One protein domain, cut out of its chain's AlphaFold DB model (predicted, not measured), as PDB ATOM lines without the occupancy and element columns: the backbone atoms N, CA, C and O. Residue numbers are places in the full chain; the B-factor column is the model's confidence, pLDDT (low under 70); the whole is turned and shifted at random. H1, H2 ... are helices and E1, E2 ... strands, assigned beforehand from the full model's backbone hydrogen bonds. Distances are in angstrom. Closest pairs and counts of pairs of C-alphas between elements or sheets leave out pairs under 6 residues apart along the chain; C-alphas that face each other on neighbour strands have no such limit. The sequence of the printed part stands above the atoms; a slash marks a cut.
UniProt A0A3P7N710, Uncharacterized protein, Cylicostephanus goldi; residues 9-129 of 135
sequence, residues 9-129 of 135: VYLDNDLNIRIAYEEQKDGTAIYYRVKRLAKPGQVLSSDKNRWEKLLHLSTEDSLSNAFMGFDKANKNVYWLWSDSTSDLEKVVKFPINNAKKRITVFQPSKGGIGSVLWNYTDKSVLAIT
ATOM      1  N   VAL A   9      96.196 114.206 111.210       93.12
ATOM      2  CA  VAL A   9      95.063 115.133 111.103       93.12
ATOM      3  C   VAL A   9      95.130 116.194 112.196       93.12
ATOM      4  O   VAL A   9      95.500 115.898 113.327       93.12
ATOM      5  N   TYR A  10      94.683 117.406 111.877       94.69
ATOM      6  CA  TYR A  10      94.684 118.539 112.799       94.69
ATOM      7  C   TYR A  10      93.264 119.006 113.094       94.69
ATOM      8  O   TYR A  10      92.427 119.159 112.187       94.69
ATOM      9  N   LEU A  11      93.013 119.230 114.381       93.31
ATOM     10  CA  LEU A  11      91.728 119.640 114.927       93.31
ATOM     11  C   LEU A  11      91.692 121.153 115.158       93.31
ATOM     12  O   LEU A  11      92.720 121.759 115.458       93.31
ATOM     13  N   ASP A  12      90.510 121.753 115.039       94.81
ATOM     14  CA  ASP A  12      90.278 123.115 115.524       94.81
ATOM     15  C   ASP A  12      89.919 123.174 117.012       94.81
ATOM     16  O   ASP A  12      89.865 122.155 117.701       94.81
ATOM     17  N   ASN A  13      89.675 124.391 117.512       94.50
ATOM     18  CA  ASN A  13      89.326 124.618 118.913       94.50
ATOM     19  C   ASN A  13      87.991 123.958 119.320       94.50
ATOM     20  O   ASN A  13      87.764 123.769 120.510       94.50
ATOM     21  N   ASP A  14      87.151 123.577 118.351       92.38
ATOM     22  CA  ASP A  14      85.873 122.885 118.557       92.38
ATOM     23  C   ASP A  14      85.996 121.365 118.309       92.38
ATOM     24  O   ASP A  14      84.994 120.662 118.174       92.38
ATOM     25  N   LEU A  15      87.230 120.848 118.226       90.88
ATOM     26  CA  LEU A  15      87.568 119.442 117.976       90.88
ATOM     27  C   LEU A  15      87.089 118.898 116.621       90.88
ATOM     28  O   LEU A  15      87.004 117.682 116.420       90.88
ATOM     29  N   ASN A  16      86.824 119.769 115.648       90.62
ATOM     30  CA  ASN A  16      86.543 119.335 114.287       90.62
ATOM     31  C   ASN A  16      87.849 119.041 113.558       90.62
ATOM     32  O   ASN A  16      88.777 119.841 113.593       90.62
ATOM     33  N   ILE A  17      87.900 117.941 112.806       91.31
ATOM     34  CA  ILE A  17      89.006 117.711 111.869       91.31
ATOM     35  C   ILE A  17      88.921 118.752 110.753       91.31
ATOM     36  O   ILE A  17      87.911 118.846 110.049       91.31
ATOM     37  N   ARG A  18      89.999 119.518 110.573       93.44
ATOM     38  CA  ARG A  18      90.061 120.618 109.604       93.44
ATOM     39  C   ARG A  18      91.114 120.419 108.535       93.44
ATOM     40  O   ARG A  18      90.853 120.764 107.381       93.44
ATOM     41  N   ILE A  19      92.274 119.896 108.922       95.50
ATOM     42  CA  ILE A  19      93.430 119.708 108.048       95.50
ATOM     43  C   ILE A  19      93.899 118.258 108.161       95.50
ATOM     44  O   ILE A  19      93.758 117.637 109.212       95.50
ATOM     45  N   ALA A  20      94.428 117.715 107.074       95.12
ATOM     46  CA  ALA A  20      95.090 116.422 107.053       95.12
ATOM     47  C   ALA A  20      96.381 116.500 106.243       95.12
ATOM     48  O   ALA A  20      96.468 117.279 105.292       95.12
ATOM     49  N   TYR A  21      97.353 115.684 106.620       94.81
ATOM     50  CA  TYR A  21      98.669 115.610 105.999       94.81
ATOM     51  C   TYR A  21      98.800 114.316 105.188       94.81
ATOM     52  O   TYR A  21      98.301 113.268 105.600       94.81
ATOM     53  N   GLU A  22      99.438 114.393 104.020       94.62
ATOM     54  CA  GLU A  22      99.805 113.243 103.191       94.62
ATOM     55  C   GLU A  22     101.210 113.444 102.616       94.62
ATOM     56  O   GLU A  22     101.428 114.297 101.746       94.62
ATOM     57  N   GLU A  23     102.142 112.616 103.073       93.12
ATOM     58  CA  GLU A  23     103.449 112.460 102.447       93.12
ATOM     59  C   GLU A  23     103.298 111.764 101.091       93.12
ATOM     60  O   GLU A  23     102.566 110.778 100.946       93.12
ATOM     61  N   GLN A  24     103.954 112.303 100.072       94.31
ATOM     62  CA  GLN A  24     103.988 111.720  98.739       94.31
ATOM     63  C   GLN A  24     105.216 110.818  98.585       94.31
ATOM     64  O   GLN A  24     106.188 110.906  99.326       94.31
ATOM     65  N   LYS A  25     105.201 109.948  97.570       92.88
ATOM     66  CA  LYS A  25     106.310 109.009  97.315       92.88
ATOM     67  C   LYS A  25     107.641 109.688  96.972       92.88
ATOM     68  O   LYS A  25     108.675 109.040  97.067       92.88
ATOM     69  N   ASP A  26     107.601 110.937  96.523       93.00
ATOM     70  CA  ASP A  26     108.774 111.754  96.194       93.00
ATOM     71  C   ASP A  26     109.296 112.566  97.399       93.00
ATOM     72  O   ASP A  26     110.209 113.376  97.246       93.00
ATOM     73  N   GLY A  27     108.731 112.355  98.594       90.44
ATOM     74  CA  GLY A  27     109.087 113.074  99.820       90.44
ATOM     75  C   GLY A  27     108.436 114.453  99.948       90.44
ATOM     76  O   GLY A  27     108.609 115.122 100.967       90.44
ATOM     77  N   THR A  28     107.656 114.893  98.953       94.31
ATOM     78  CA  THR A  28     106.875 116.127  99.080       94.31
ATOM     79  C   THR A  28     105.727 115.945 100.067       94.31
ATOM     80  O   THR A  28     105.209 114.847 100.289       94.31
ATOM     81  N   ALA A  29     105.288 117.054 100.659       94.69
ATOM     82  CA  ALA A  29     104.199 117.065 101.625       94.69
ATOM     83  C   ALA A  29     102.993 117.823 101.076       94.69
ATOM     84  O   ALA A  29     103.101 118.984 100.667       94.69
ATOM     85  N   ILE A  30     101.812 117.203 101.121       96.56
ATOM     86  CA  ILE A  30     100.556 117.879 100.787       96.56
ATOM     87  C   ILE A  30      99.676 117.953 102.026       96.56
ATOM     88  O   ILE A  30      99.272 116.937 102.591       96.56
ATOM     89  N   TYR A  31      99.300 119.175 102.394       96.56
ATOM     90  CA  TYR A  31      98.253 119.404 103.379       96.56
ATOM     91  C   TYR A  31      96.936 119.660 102.671       96.56
ATOM     92  O   TYR A  31      96.842 120.448 101.724       96.56
ATOM     93  N   TYR A  32      95.893 119.017 103.166       96.12
ATOM     94  CA  TYR A  32      94.534 119.145 102.677       96.12
ATOM     95  C   TYR A  32      93.658 119.794 103.729       96.12
ATOM     96  O   TYR A  32      93.787 119.488 104.908       96.12
ATOM     97  N   ARG A  33      92.698 120.613 103.304       94.81
ATOM     98  CA  ARG A  33      91.593 121.066 104.153       94.81
ATOM     99  C   ARG A  33      90.304 120.339 103.803       94.81
ATOM    100  O   ARG A  33      90.096 119.925 102.660       94.81
ATOM    101  N   VAL A  34      89.413 120.232 104.778       92.19
ATOM    102  CA  VAL A  34      88.049 119.751 104.545       92.19
ATOM    103  C   VAL A  34      87.269 120.798 103.736       92.19
ATOM    104  O   VAL A  34      87.226 121.970 104.111       92.19
ATOM    105  N   LYS A  35      86.615 120.378 102.645       89.50
ATOM    106  CA  LYS A  35      85.784 121.263 101.800       89.50
ATOM    107  C   LYS A  35      84.538 121.770 102.522       89.50
ATOM    108  O   LYS A  35      84.153 122.926 102.379       89.50
ATOM    109  N   ARG A  36      83.887 120.883 103.281       84.38
ATOM    110  CA  ARG A  36      82.682 121.165 104.069       84.38
ATOM    111  C   ARG A  36      82.721 120.377 105.369       84.38
ATOM    112  O   ARG A  36      82.846 119.154 105.324       84.38
ATOM    113  N   LEU A  37      82.581 121.072 106.496       79.56
ATOM    114  CA  LEU A  37      82.532 120.428 107.806       79.56
ATOM    115  C   LEU A  37      81.391 119.411 107.855       79.56
ATOM    116  O   LEU A  37      80.287 119.653 107.354       79.56
ATOM    117  N   ALA A  38      81.695 118.251 108.427       72.81
ATOM    118  CA  ALA A  38      80.692 117.246 108.717       72.81
ATOM    119  C   ALA A  38      79.732 117.795 109.776       72.81
ATOM    120  O   ALA A  38      80.155 118.451 110.725       72.81
ATOM    121  N   LYS A  39      78.434 117.530 109.614       76.50
ATOM    122  CA  LYS A  39      77.465 117.803 110.682       76.50
ATOM    123  C   LYS A  39      77.710 116.839 111.855       76.50
ATOM    124  O   LYS A  39      78.210 115.736 111.613       76.50
ATOM    125  N   PRO A  40      77.313 117.192 113.091       66.62
ATOM    126  CA  PRO A  40      77.328 116.254 114.212       66.62
ATOM    127  C   PRO A  40      76.680 114.913 113.827       66.62
ATOM    128  O   PRO A  40      75.634 114.888 113.180       66.62
ATOM    129  N   GLY A  41      77.340 113.799 114.156       62.19
ATOM    130  CA  GLY A  41      76.894 112.442 113.805       62.19
ATOM    131  C   GLY A  41      77.300 111.943 112.409       62.19
ATOM    132  O   GLY A  41      77.160 110.754 112.126       62.19
ATOM    133  N   GLN A  42      77.853 112.788 111.531       70.12
ATOM    134  CA  GLN A  42      78.431 112.312 110.271       70.12
ATOM    135  C   GLN A  42      79.831 111.736 110.490       70.12
ATOM    136  O   GLN A  42      80.737 112.403 110.990       70.12
ATOM    137  N   VAL A  43      80.045 110.504 110.021       61.78
ATOM    138  CA  VAL A  43      81.381 109.903 109.994       61.78
ATOM    139  C   VAL A  43      82.248 110.659 108.984       61.78
ATOM    140  O   VAL A  43      81.979 110.691 107.777       61.78
ATOM    141  N   LEU A  44      83.310 111.282 109.492       70.88
ATOM    142  CA  LEU A  44      84.392 111.822 108.675       70.88
ATOM    143  C   LEU A  44      85.157 110.660 108.017       70.88
ATOM    144  O   LEU A  44      85.432 109.642 108.658       70.88
ATOM    145  N   SER A  45      85.465 110.813 106.730       81.25
ATOM    146  CA  SER A  45      86.118 109.818 105.872       81.25
ATOM    147  C   SER A  45      87.354 110.433 105.216       81.25
ATOM    148  O   SER A  45      87.387 111.641 104.960       81.25
ATOM    149  N   SER A  46      88.352 109.609 104.896       85.38
ATOM    150  CA  SER A  46      89.523 110.016 104.110       85.38
ATOM    151  C   SER A  46      89.262 110.087 102.589       85.38
ATOM    152  O   SER A  46      90.209 110.221 101.812       85.38
ATOM    153  N   ASP A  47      88.000 110.005 102.149       87.94
ATOM    154  CA  ASP A  47      87.604 110.062 100.733       87.94
ATOM    155  C   ASP A  47      88.061 111.352 100.051       87.94
ATOM    156  O   ASP A  47      87.666 112.449 100.448       87.94
ATOM    157  N   LYS A  48      88.830 111.225  98.960       86.06
ATOM    158  CA  LYS A  48      89.444 112.351  98.230       86.06
ATOM    159  C   LYS A  48      88.472 113.491  97.905       86.06
ATOM    160  O   LYS A  48      88.866 114.651  97.940       86.06
ATOM    161  N   ASN A  49      87.205 113.191  97.614       88.56
ATOM    162  CA  ASN A  49      86.214 114.200  97.232       88.56
ATOM    163  C   ASN A  49      85.863 115.192  98.357       88.56
ATOM    164  O   ASN A  49      85.423 116.299  98.039       88.56
ATOM    165  N   ARG A  50      86.104 114.846  99.630       88.44
ATOM    166  CA  ARG A  50      85.846 115.704 100.800       88.44
ATOM    167  C   ARG A  50      86.982 116.670 101.126       88.44
ATOM    168  O   ARG A  50      86.789 117.572 101.941       88.44
ATOM    169  N   TRP A  51      88.129 116.496 100.479       92.50
ATOM    170  CA  TRP A  51      89.365 117.206 100.777       92.50
ATOM    171  C   TRP A  51      89.811 118.036  99.576       92.50
ATOM    172  O   TRP A  51      89.616 117.653  98.422       92.50
ATOM    173  N   GLU A  52      90.410 119.186  99.838       95.00
ATOM    174  CA  GLU A  52      91.034 120.038  98.825       95.00
ATOM    175  C   GLU A  52      92.427 120.459  99.281       95.00
ATOM    176  O   GLU A  52      92.678 120.564 100.481       95.00
ATOM    177  N   LYS A  53      93.346 120.659  98.331       96.00
ATOM    178  CA  LYS A  53      94.728 121.025  98.650       96.00
ATOM    179  C   LYS A  53      94.758 122.403  99.314       96.00
ATOM    180  O   LYS A  53      94.177 123.355  98.798       96.00
ATOM    181  N   LEU A  54      95.444 122.481 100.445       96.50
ATOM    182  CA  LEU A  54      95.706 123.702 101.196       96.50
ATOM    183  C   LEU A  54      97.144 124.171 100.961       96.50
ATOM    184  O   LEU A  54      97.355 125.321 100.580       96.50
ATOM    185  N   LEU A  55      98.110 123.267 101.140       95.75
ATOM    186  CA  LEU A  55      99.537 123.511 100.938       95.75
ATOM    187  C   LEU A  55     100.171 122.351 100.178       95.75
ATOM    188  O   LEU A  55      99.741 121.206 100.305       95.75
ATOM    189  N   HIS A  56     101.200 122.674  99.406       95.38
ATOM    190  CA  HIS A  56     102.111 121.718  98.799       95.38
ATOM    191  C   HIS A  56     103.519 122.227  99.086       95.38
ATOM    192  O   HIS A  56     103.840 123.349  98.693       95.38
ATOM    193  N   LEU A  57     104.291 121.439  99.821       93.62
ATOM    194  CA  LEU A  57     105.643 121.773 100.241       93.62
ATOM    195  C   LEU A  57     106.624 120.854  99.526       93.62
ATOM    196  O   LEU A  57     106.326 119.673  99.313       93.62
ATOM    197  N   SER A  58     107.778 121.410  99.168       91.94
ATOM    198  CA  SER A  58     108.907 120.634  98.666       91.94
ATOM    199  C   SER A  58     109.406 119.658  99.740       91.94
ATOM    200  O   SER A  58     109.050 119.775 100.913       91.94
ATOM    201  N   THR A  59     110.229 118.691  99.344       90.44
ATOM    202  CA  THR A  59     110.873 117.760 100.281       90.44
ATOM    203  C   THR A  59     111.764 118.487 101.295       90.44
ATOM    204  O   THR A  59     111.841 118.076 102.445       90.44
ATOM    205  N   GLU A  60     112.403 119.584 100.888       87.12
ATOM    206  CA  GLU A  60     113.262 120.405 101.750       87.12
ATOM    207  C   GLU A  60     112.424 121.210 102.754       87.12
ATOM    208  O   GLU A  60     112.679 121.180 103.956       87.12
ATOM    209  N   ASP A  61     111.362 121.864 102.276       88.19
ATOM    210  CA  ASP A  61     110.509 122.707 103.117       88.19
ATOM    211  C   ASP A  61     109.640 121.887 104.079       88.19
ATOM    212  O   ASP A  61     109.246 122.393 105.132       88.19
ATOM    213  N   SER A  62     109.289 120.645 103.727       85.56
ATOM    214  CA  SER A  62     108.362 119.816 104.507       85.56
ATOM    215  C   SER A  62     108.876 119.499 105.913       85.56
ATOM    216  O   SER A  62     108.065 119.341 106.823       85.56
ATOM    217  N   LEU A  63     110.199 119.462 106.093       84.25
ATOM    218  CA  LEU A  63     110.862 119.159 107.363       84.25
ATOM    219  C   LEU A  63     110.846 120.338 108.345       84.25
ATOM    220  O   LEU A  63     110.840 120.126 109.556       84.25
ATOM    221  N   SER A  64     110.796 121.566 107.830       86.19
ATOM    222  CA  SER A  64     110.868 122.811 108.613       86.19
ATOM    223  C   SER A  64     109.555 123.600 108.591       86.19
ATOM    224  O   SER A  64     109.511 124.788 108.904       86.19
ATOM    225  N   ASN A  65     108.455 122.953 108.203       92.88
ATOM    226  CA  ASN A  65     107.121 123.537 108.199       92.88
ATOM    227  C   ASN A  65     106.192 122.750 109.121       92.88
ATOM    228  O   ASN A  65     106.001 121.551 108.935       92.88
ATOM    229  N   ALA A  66     105.540 123.431 110.062       93.25
ATOM    230  CA  ALA A  66     104.703 122.766 111.057       93.25
ATOM    231  C   ALA A  66     103.403 123.520 111.348       93.25
ATOM    232  O   ALA A  66     103.374 124.745 111.491       93.25
ATOM    233  N   PHE A  67     102.313 122.769 111.500       96.12
ATOM    234  CA  PHE A  67     101.060 123.298 112.027       96.12
ATOM    235  C   PHE A  67     101.231 123.706 113.495       96.12
ATOM    236  O   PHE A  67     101.759 122.937 114.293       96.12
ATOM    237  N   MET A  68     100.738 124.891 113.868       96.31
ATOM    238  CA  MET A  68     100.858 125.381 115.248       96.31
ATOM    239  C   MET A  68      99.521 125.549 115.972       96.31
ATOM    240  O   MET A  68      99.482 125.520 117.198       96.31
ATOM    241  N   GLY A  69      98.419 125.738 115.244       96.69
ATOM    242  CA  GLY A  69      97.102 125.889 115.857       96.69
ATOM    243  C   GLY A  69      96.129 126.724 115.038       96.69
ATOM    244  O   GLY A  69      96.478 127.316 114.016       96.69
ATOM    245  N   PHE A  70      94.891 126.796 115.517       97.81
ATOM    246  CA  PHE A  70      93.858 127.674 114.973       97.81
ATOM    247  C   PHE A  70      93.670 128.906 115.846       97.81
ATOM    248  O   PHE A  70      93.773 128.837 117.070       97.81
ATOM    249  N   ASP A  71      93.311 130.020 115.213       97.75
ATOM    250  CA  ASP A  71      92.839 131.183 115.953       97.75
ATOM    251  C   ASP A  71      91.472 130.943 116.605       97.75
ATOM    252  O   ASP A  71      90.763 129.994 116.274       97.75
ATOM    253  N   LYS A  72      91.075 131.829 117.525       97.50
ATOM    254  CA  LYS A  72      89.850 131.678 118.332       97.50
ATOM    255  C   LYS A  72      88.590 131.459 117.501       97.50
ATOM    256  O   LYS A  72      87.676 130.771 117.933       97.50
ATOM    257  N   ALA A  73      88.541 132.052 116.311       97.06
ATOM    258  CA  ALA A  73      87.405 131.953 115.406       97.06
ATOM    259  C   ALA A  73      87.441 130.703 114.506       97.06
ATOM    260  O   ALA A  73      86.539 130.534 113.685       97.06
ATOM    261  N   ASN A  74      88.481 129.867 114.593       96.06
ATOM    262  CA  ASN A  74      88.712 128.710 113.725       96.06
ATOM    263  C   ASN A  74      88.699 129.070 112.224       96.06
ATOM    264  O   ASN A  74      88.289 128.270 111.371       96.06
ATOM    265  N   LYS A  75      89.126 130.297 111.889       96.75
ATOM    266  CA  LYS A  75      89.149 130.836 110.516       96.75
ATOM    267  C   LYS A  75      90.557 130.915 109.958       96.75
ATOM    268  O   LYS A  75      90.735 130.778 108.746       96.75
ATOM    269  N   ASN A  76      91.540 131.113 110.824       98.12
ATOM    270  CA  ASN A  76      92.935 131.208 110.441       98.12
ATOM    271  C   ASN A  76      93.769 130.144 111.147       98.12
ATOM    272  O   ASN A  76      93.435 129.689 112.240       98.12
ATOM    273  N   VAL A  77      94.868 129.796 110.502       98.12
ATOM    274  CA  VAL A  77      95.855 128.829 110.959       98.12
ATOM    275  C   VAL A  77      97.134 129.580 111.285       98.12
ATOM    276  O   VAL A  77      97.549 130.435 110.500       98.12
ATOM    277  N   TYR A  78      97.740 129.258 112.421       98.25
ATOM    278  CA  TYR A  78      99.125 129.588 112.717       98.25
ATOM    279  C   TYR A  78     100.030 128.451 112.257       98.25
ATOM    280  O   TYR A  78      99.712 127.272 112.442       98.25
ATOM    281  N   TRP A  79     101.150 128.817 111.651       97.62
ATOM    282  CA  TRP A  79     102.054 127.879 111.007       97.62
ATOM    283  C   TRP A  79     103.501 128.326 111.205       97.62
ATOM    284  O   TRP A  79     103.792 129.520 111.101       97.62
ATOM    285  N   LEU A  80     104.385 127.370 111.471       95.81
ATOM    286  CA  LEU A  80     105.825 127.556 111.410       95.81
ATOM    287  C   LEU A  80     106.234 127.386 109.954       95.81
ATOM    288  O   LEU A  80     105.984 126.332 109.376       95.81
ATOM    289  N   TRP A  81     106.778 128.431 109.353       94.88
ATOM    290  CA  TRP A  81     106.952 128.538 107.915       94.88
ATOM    291  C   TRP A  81     108.417 128.715 107.555       94.88
ATOM    292  O   TRP A  81     108.988 129.777 107.812       94.88
ATOM    293  N   SER A  82     108.986 127.700 106.914       89.19
ATOM    294  CA  SER A  82     110.256 127.810 106.204       89.19
ATOM    295  C   SER A  82     110.005 128.065 104.719       89.19
ATOM    296  O   SER A  82     109.056 127.522 104.141       89.19
ATOM    297  N   ASP A  83     110.811 128.941 104.127       82.75
ATOM    298  CA  ASP A  83     110.879 129.165 102.688       82.75
ATOM    299  C   ASP A  83     112.311 129.522 102.273       82.75
ATOM    300  O   ASP A  83     113.143 129.889 103.097       82.75
ATOM    301  N   SER A  84     112.587 129.484 100.970       79.75
ATOM    302  CA  SER A  84     113.922 129.727 100.407       79.75
ATOM    303  C   SER A  84     114.476 131.147 100.599       79.75
ATOM    304  O   SER A  84     115.530 131.473 100.055       79.75
ATOM    305  N   THR A  85     113.776 132.026 101.323       81.88
ATOM    306  CA  THR A  85     114.215 133.412 101.539       81.88
ATOM    307  C   THR A  85     115.021 133.604 102.820       81.88
ATOM    308  O   THR A  85     115.632 134.660 102.988       81.88
ATOM    309  N   SER A  86     115.007 132.637 103.740       82.06
ATOM    310  CA  SER A  86     115.728 132.717 105.009       82.06
ATOM    311  C   SER A  86     115.982 131.328 105.580       82.06
ATOM    312  O   SER A  86     115.084 130.494 105.572       82.06
ATOM    313  N   ASP A  87     117.156 131.135 106.177       81.56
ATOM    314  CA  ASP A  87     117.491 129.909 106.914       81.56
ATOM    315  C   ASP A  87     116.743 129.786 108.260       81.56
ATOM    316  O   ASP A  87     116.907 128.796 108.967       81.56
ATOM    317  N   LEU A  88     115.955 130.799 108.650       88.62
ATOM    318  CA  LEU A  88     115.186 130.818 109.895       88.62
ATOM    319  C   LEU A  88     113.687 130.728 109.605       88.62
ATOM    320  O   LEU A  88     113.138 131.532 108.839       88.62
ATOM    321  N   GLU A  89     113.001 129.811 110.288       91.75
ATOM    322  CA  GLU A  89     111.554 129.679 110.175       91.75
ATOM    323  C   GLU A  89     110.825 130.899 110.746       91.75
ATOM    324  O   GLU A  89     111.252 131.553 111.695       91.75
ATOM    325  N   LYS A  90     109.656 131.190 110.185       94.69
ATOM    326  CA  LYS A  90     108.808 132.327 110.557       94.69
ATOM    327  C   LYS A  90     107.540 131.811 111.205       94.69
ATOM    328  O   LYS A  90     107.020 130.774 110.803       94.69
ATOM    329  N   VAL A  91     106.952 132.568 112.127       96.94
ATOM    330  CA  VAL A  91     105.554 132.312 112.501       96.94
ATOM    331  C   VAL A  91     104.673 133.097 111.550       96.94
ATOM    332  O   VAL A  91     104.732 134.328 111.503       96.94
ATOM    333  N   VAL A  92     103.828 132.397 110.804       97.44
ATOM    334  CA  VAL A  92     102.844 133.010 109.911       97.44
ATOM    335  C   VAL A  92     101.429 132.694 110.369       97.44
ATOM    336  O   VAL A  92     101.172 131.727 111.087       97.44
ATOM    337  N   LYS A  93     100.489 133.521 109.919       98.38
ATOM    338  CA  LYS A  93      99.054 133.297 110.061       98.38
ATOM    339  C   LYS A  93      98.399 133.392 108.694       98.38
ATOM    340  O   LYS A  93      98.687 134.324 107.946       98.38
ATOM    341  N   PHE A  94      97.494 132.477 108.362       98.25
ATOM    342  CA  PHE A  94      96.739 132.552 107.109       98.25
ATOM    343  C   PHE A  94      95.299 132.051 107.231       98.25
ATOM    344  O   PHE A  94      95.024 131.177 108.055       98.25
ATOM    345  N   PRO A  95      94.370 132.540 106.387       97.81
ATOM    346  CA  PRO A  95      93.028 131.980 106.290       97.81
ATOM    347  C   PRO A  95      93.074 130.508 105.879       97.81
ATOM    348  O   PRO A  95      93.695 130.171 104.869       97.81
ATOM    349  N   ILE A  96      92.359 129.629 106.589       96.19
ATOM    350  CA  ILE A  96      92.349 128.181 106.292       96.19
ATOM    351  C   ILE A  96      91.892 127.883 104.854       96.19
ATOM    352  O   ILE A  96      92.215 126.844 104.299       96.19
ATOM    353  N   ASN A  97      91.132 128.781 104.229       94.62
ATOM    354  CA  ASN A  97      90.673 128.622 102.853       94.62
ATOM    355  C   ASN A  97      91.677 129.116 101.797       94.62
ATOM    356  O   ASN A  97      91.462 128.854 100.615       94.62
ATOM    357  N   ASN A  98      92.739 129.831 102.183       95.00
ATOM    358  CA  ASN A  98      93.722 130.371 101.251       95.00
ATOM    359  C   ASN A  98      95.061 130.700 101.936       95.00
ATOM    360  O   ASN A  98      95.299 131.837 102.353       95.00
ATOM    361  N   ALA A  99      95.977 129.732 101.951       95.12
ATOM    362  CA  ALA A  99      97.310 129.910 102.528       95.12
ATOM    363  C   ALA A  99      98.204 130.920 101.779       95.12
ATOM    364  O   ALA A  99      99.204 131.386 102.321       95.12
ATOM    365  N   LYS A 100      97.845 131.325 100.548       94.25
ATOM    366  CA  LYS A 100      98.580 132.381  99.827       94.25
ATOM    367  C   LYS A 100      98.374 133.761 100.451       94.25
ATOM    368  O   LYS A 100      99.214 134.630 100.264       94.25
ATOM    369  N   LYS A 101      97.292 133.963 101.212       96.62
ATOM    370  CA  LYS A 101      97.023 135.202 101.963       96.62
ATOM    371  C   LYS A 101      97.681 135.197 103.347       96.62
ATOM    372  O   LYS A 101      97.120 135.738 104.298       96.62
ATOM    373  N   ARG A 102      98.829 134.529 103.477       96.56
ATOM    374  CA  ARG A 102      99.579 134.489 104.730       96.56
ATOM    375  C   ARG A 102     100.160 135.853 105.067       96.56
ATOM    376  O   ARG A 102     100.580 136.591 104.182       96.56
ATOM    377  N   ILE A 103     100.200 136.141 106.358       97.44
ATOM    378  CA  ILE A 103     100.906 137.274 106.941       97.44
ATOM    379  C   ILE A 103     101.964 136.749 107.904       97.44
ATOM    380  O   ILE A 103     101.745 135.743 108.585       97.44
ATOM    381  N   THR A 104     103.097 137.436 107.977       96.88
ATOM    382  CA  THR A 104     104.117 137.157 108.987       96.88
ATOM    383  C   THR A 104     103.646 137.714 110.325       96.88
ATOM    384  O   THR A 104     103.378 138.906 110.445       96.88
ATOM    385  N   VAL A 105     103.522 136.839 111.319       97.12
ATOM    386  CA  VAL A 105     103.264 137.212 112.717       97.12
ATOM    387  C   VAL A 105     104.582 137.552 113.398       97.12
ATOM    388  O   VAL A 105     104.649 138.500 114.173       97.12
ATOM    389  N   PHE A 106     105.628 136.786 113.089       95.94
ATOM    390  CA  PHE A 106     106.959 136.990 113.631       95.94
ATOM    391  C   PHE A 106     108.040 136.490 112.673       95.94
ATOM    392  O   PHE A 106     107.908 135.417 112.083       95.94
ATOM    393  N   GLN A 107     109.108 137.276 112.563       94.75
ATOM    394  CA  GLN A 107     110.314 136.976 111.803       94.75
ATOM    395  C   GLN A 107     111.500 136.993 112.773       94.75
ATOM    396  O   GLN A 107     111.813 138.067 113.292       94.75
ATOM    397  N   PRO A 108     112.171 135.855 113.006       91.69
ATOM    398  CA  PRO A 108     113.390 135.841 113.799       91.69
ATOM    399  C   PRO A 108     114.527 136.605 113.116       91.69
ATOM    400  O   PRO A 108     114.562 136.725 111.887       91.69
ATOM    401  N   SER A 109     115.460 137.108 113.923       89.38
ATOM    402  CA  SER A 109     116.627 137.877 113.459       89.38
ATOM    403  C   SER A 109     117.945 137.472 114.125       89.38
ATOM    404  O   SER A 109     119.012 137.863 113.654       89.38
ATOM    405  N   LYS A 110     117.893 136.702 115.218       85.38
ATOM    406  CA  LYS A 110     119.045 136.333 116.054       85.38
ATOM    407  C   LYS A 110     119.251 134.822 116.162       85.38
ATOM    408  O   LYS A 110     120.385 134.392 116.377       85.38
ATOM    409  N   GLY A 111     118.189 134.027 116.051       88.50
ATOM    410  CA  GLY A 111     118.235 132.565 116.130       88.50
ATOM    411  C   GLY A 111     116.929 131.915 115.673       88.50
ATOM    412  O   GLY A 111     115.992 132.609 115.290       88.50
ATOM    413  N   GLY A 112     116.871 130.583 115.711       90.12
ATOM    414  CA  GLY A 112     115.661 129.829 115.373       90.12
ATOM    415  C   GLY A 112     114.560 130.015 116.418       90.12
ATOM    416  O   GLY A 112     114.814 130.438 117.553       90.12
ATOM    417  N   ILE A 113     113.319 129.696 116.051       92.12
ATOM    418  CA  ILE A 113     112.195 129.722 116.995       92.12
ATOM    419  C   ILE A 113     112.358 128.560 117.979       92.12
ATOM    420  O   ILE A 113     112.221 127.401 117.608       92.12
ATOM    421  N   GLY A 114     112.626 128.873 119.248       91.12
ATOM    422  CA  GLY A 114     112.750 127.863 120.301       91.12
ATOM    423  C   GLY A 114     111.403 127.463 120.901       91.12
ATOM    424  O   GLY A 114     111.111 126.283 121.061       91.12
ATOM    425  N   SER A 115     110.563 128.446 121.242       91.81
ATOM    426  CA  SER A 115     109.229 128.192 121.788       91.81
ATOM    427  C   SER A 115     108.243 129.289 121.407       91.81
ATOM    428  O   SER A 115     108.615 130.454 121.233       91.81
ATOM    429  N   VAL A 116     106.972 128.906 121.295       95.12
ATOM    430  CA  VAL A 116     105.851 129.830 121.114       95.12
ATOM    431  C   VAL A 116     104.889 129.644 122.277       95.12
ATOM    432  O   VAL A 116     104.300 128.577 122.453       95.12
ATOM    433  N   LEU A 117     104.744 130.693 123.079       95.94
ATOM    434  CA  LEU A 117     103.791 130.757 124.176       95.94
ATOM    435  C   LEU A 117     102.445 131.227 123.627       95.94
ATOM    436  O   LEU A 117     102.354 132.267 122.971       95.94
ATOM    437  N   TRP A 118     101.399 130.462 123.918       96.25
ATOM    438  CA  TRP A 118     100.044 130.715 123.437       96.25
ATOM    439  C   TRP A 118      99.182 131.329 124.530       96.25
ATOM    440  O   TRP A 118      99.127 130.831 125.654       96.25
ATOM    441  N   ASN A 119      98.430 132.370 124.187       96.50
ATOM    442  CA  ASN A 119      97.309 132.796 125.009       96.50
ATOM    443  C   ASN A 119      96.165 131.788 124.816       96.50
ATOM    444  O   ASN A 119      95.567 131.703 123.741       96.50
ATOM    445  N   TYR A 120      95.846 131.019 125.859       91.88
ATOM    446  CA  TYR A 120      94.827 129.969 125.784       91.88
ATOM    447  C   TYR A 120      93.398 130.489 125.576       91.88
ATOM    448  O   TYR A 120      92.586 129.763 124.996       91.88
ATOM    449  N   THR A 121      93.095 131.709 126.023       93.81
ATOM    450  CA  THR A 121      91.763 132.331 125.928       93.81
ATOM    451  C   THR A 121      91.552 133.002 124.576       93.81
ATOM    452  O   THR A 121      90.470 132.915 123.987       93.81
ATOM    453  N   ASP A 122      92.586 133.663 124.066       95.12
ATOM    454  CA  ASP A 122      92.536 134.386 122.795       95.12
ATOM    455  C   ASP A 122      92.983 133.536 121.608       95.12
ATOM    456  O   ASP A 122      92.775 133.933 120.461       95.12
ATOM    457  N   LYS A 123      93.542 132.345 121.878       96.12
ATOM    458  CA  LYS A 123      94.077 131.402 120.884       96.12
ATOM    459  C   LYS A 123      94.998 132.123 119.901       96.12
ATOM    460  O   LYS A 123      94.833 132.065 118.683       96.12
ATOM    461  N   SER A 124      95.936 132.872 120.462       96.75
ATOM    462  CA  SER A 124      96.864 133.732 119.741       96.75
ATOM    463  C   SER A 124      98.271 133.580 120.303       96.75
ATOM    464  O   SER A 124      98.464 133.109 121.428       96.75
ATOM    465  N   VAL A 125      99.259 133.972 119.503       96.50
ATOM    466  CA  VAL A 125     100.649 134.061 119.953       96.50
ATOM    467  C   VAL A 125     100.736 135.130 121.041       96.50
ATOM    468  O   VAL A 125     100.368 136.279 120.803       96.50
ATOM    469  N   LEU A 126     101.213 134.741 122.222       96.19
ATOM    470  CA  LEU A 126     101.469 135.640 123.346       96.19
ATOM    471  C   LEU A 126     102.922 136.117 123.341       96.19
ATOM    472  O   LEU A 126     103.183 137.306 123.492       96.19
ATOM    473  N   ALA A 127     103.860 135.186 123.171       96.00
ATOM    474  CA  ALA A 127     105.289 135.466 123.131       96.00
ATOM    475  C   ALA A 127     106.034 134.393 122.328       96.00
ATOM    476  O   ALA A 127     105.551 133.269 122.175       96.00
ATOM    477  N   ILE A 128     107.216 134.746 121.826       95.56
ATOM    478  CA  ILE A 128     108.110 133.852 121.085       95.56
ATOM    479  C   ILE A 128     109.515 134.011 121.658       95.56
ATOM    480  O   ILE A 128     109.953 135.131 121.920       95.56
ATOM    481  N   THR A 129     110.220 132.897 121.842       94.12
ATOM    482  CA  THR A 129     111.637 132.903 122.221       94.12
ATOM    483  C   THR A 129     112.502 132.511 121.031       94.12
ATOM    484  O   THR A 129     112.278 131.461 120.426       94.12
TER     485      THR A 129
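Overview. This is residues 9 to 129 of the 135 residues of an uncharacterized protein of Cylicostephanus goldi (UniProt A0A3P7N710). Three antiparallel sheets stand one after another like blades of an incomplete propeller: E1 to E4, then E5 to E8, then the small hairpin E9 and E10, which is partly face to face with the second sheet. The one short helix, H1, lies where the first two sheets adjoin, and the loop of residues 35 to 50 reaches one end of the longest axis. The printed part has 121 residues, mostly strand, in the chain order E1 E2 E3 E4 H1 E5 E6 E7 E8 E9 E10, which is also the order of strands within each sheet. It is compact, with a radius of gyration of the C-alphas of 14.9 A, yet flat, spanning 48 by 40 by 21 A.

Arrangement. E1, residues 9 to 11, E2, residues 17 to 23, E3, residues 29 to 34, and E4, residues 51 to 57, form a meander, each strand the antiparallel neighbour of the one before. Its sheet is strongly twisted, and within hydrogen-bond range are N 10 and O 19 at 2.8 A, N 32 and O 20 at 2.8 A, and N 54 and O 31 at 2.8 A. H1, residues 59 to 62, only grazes this sheet. H1 is too short for any O i to N i+4 pair. A second strongly twisted meander, which H1 also only grazes, holds E5, residues 66 to 70, E6, residues 76 to 83, E7, residues 86 to 95, and E8, residues 103 to 106. Here N 80 and O 66 at 2.8 A, N 77 and O 94 at 2.8 A, and N 105 and O 91 at 2.8 A are within range. The closest C-alphas of E1 and E5, those of Tyr 10 and Phe 67, are 8.0 A apart. E9, residues 112 to 119, and E10, residues 124 to 129, are a hairpin, with N 117 and O 127 at 2.8 A. This sheet and the second make a sandwich, two sheets face to face, their planes 32 degrees apart. The closest C-alphas of E7 and E9, those of Leu 88 and Gly 112, are 5.6 A apart.

Along the chain. E1 begins at C-alpha 9, (95.063, 115.133, 111.103). E2 is 18.0 A long, E6 19.7 A, E7 22.7 A and E9 20.9 A. E6 bends by 63 degrees at residue 80, and E7 by 63 degrees at residue 89. E10 ends at C-alpha 129, (111.637, 132.903, 122.221).

Size, cuts and confidence. The C-alphas of Gly 41 and Lys 110, the two farthest apart, are 48.5 A apart. The printed part has no cut. The link E3 to E4 is long, with 16 residues. The mean pLDDT of the printed part is 91.5; residues 40, 41 and 43 are under 70.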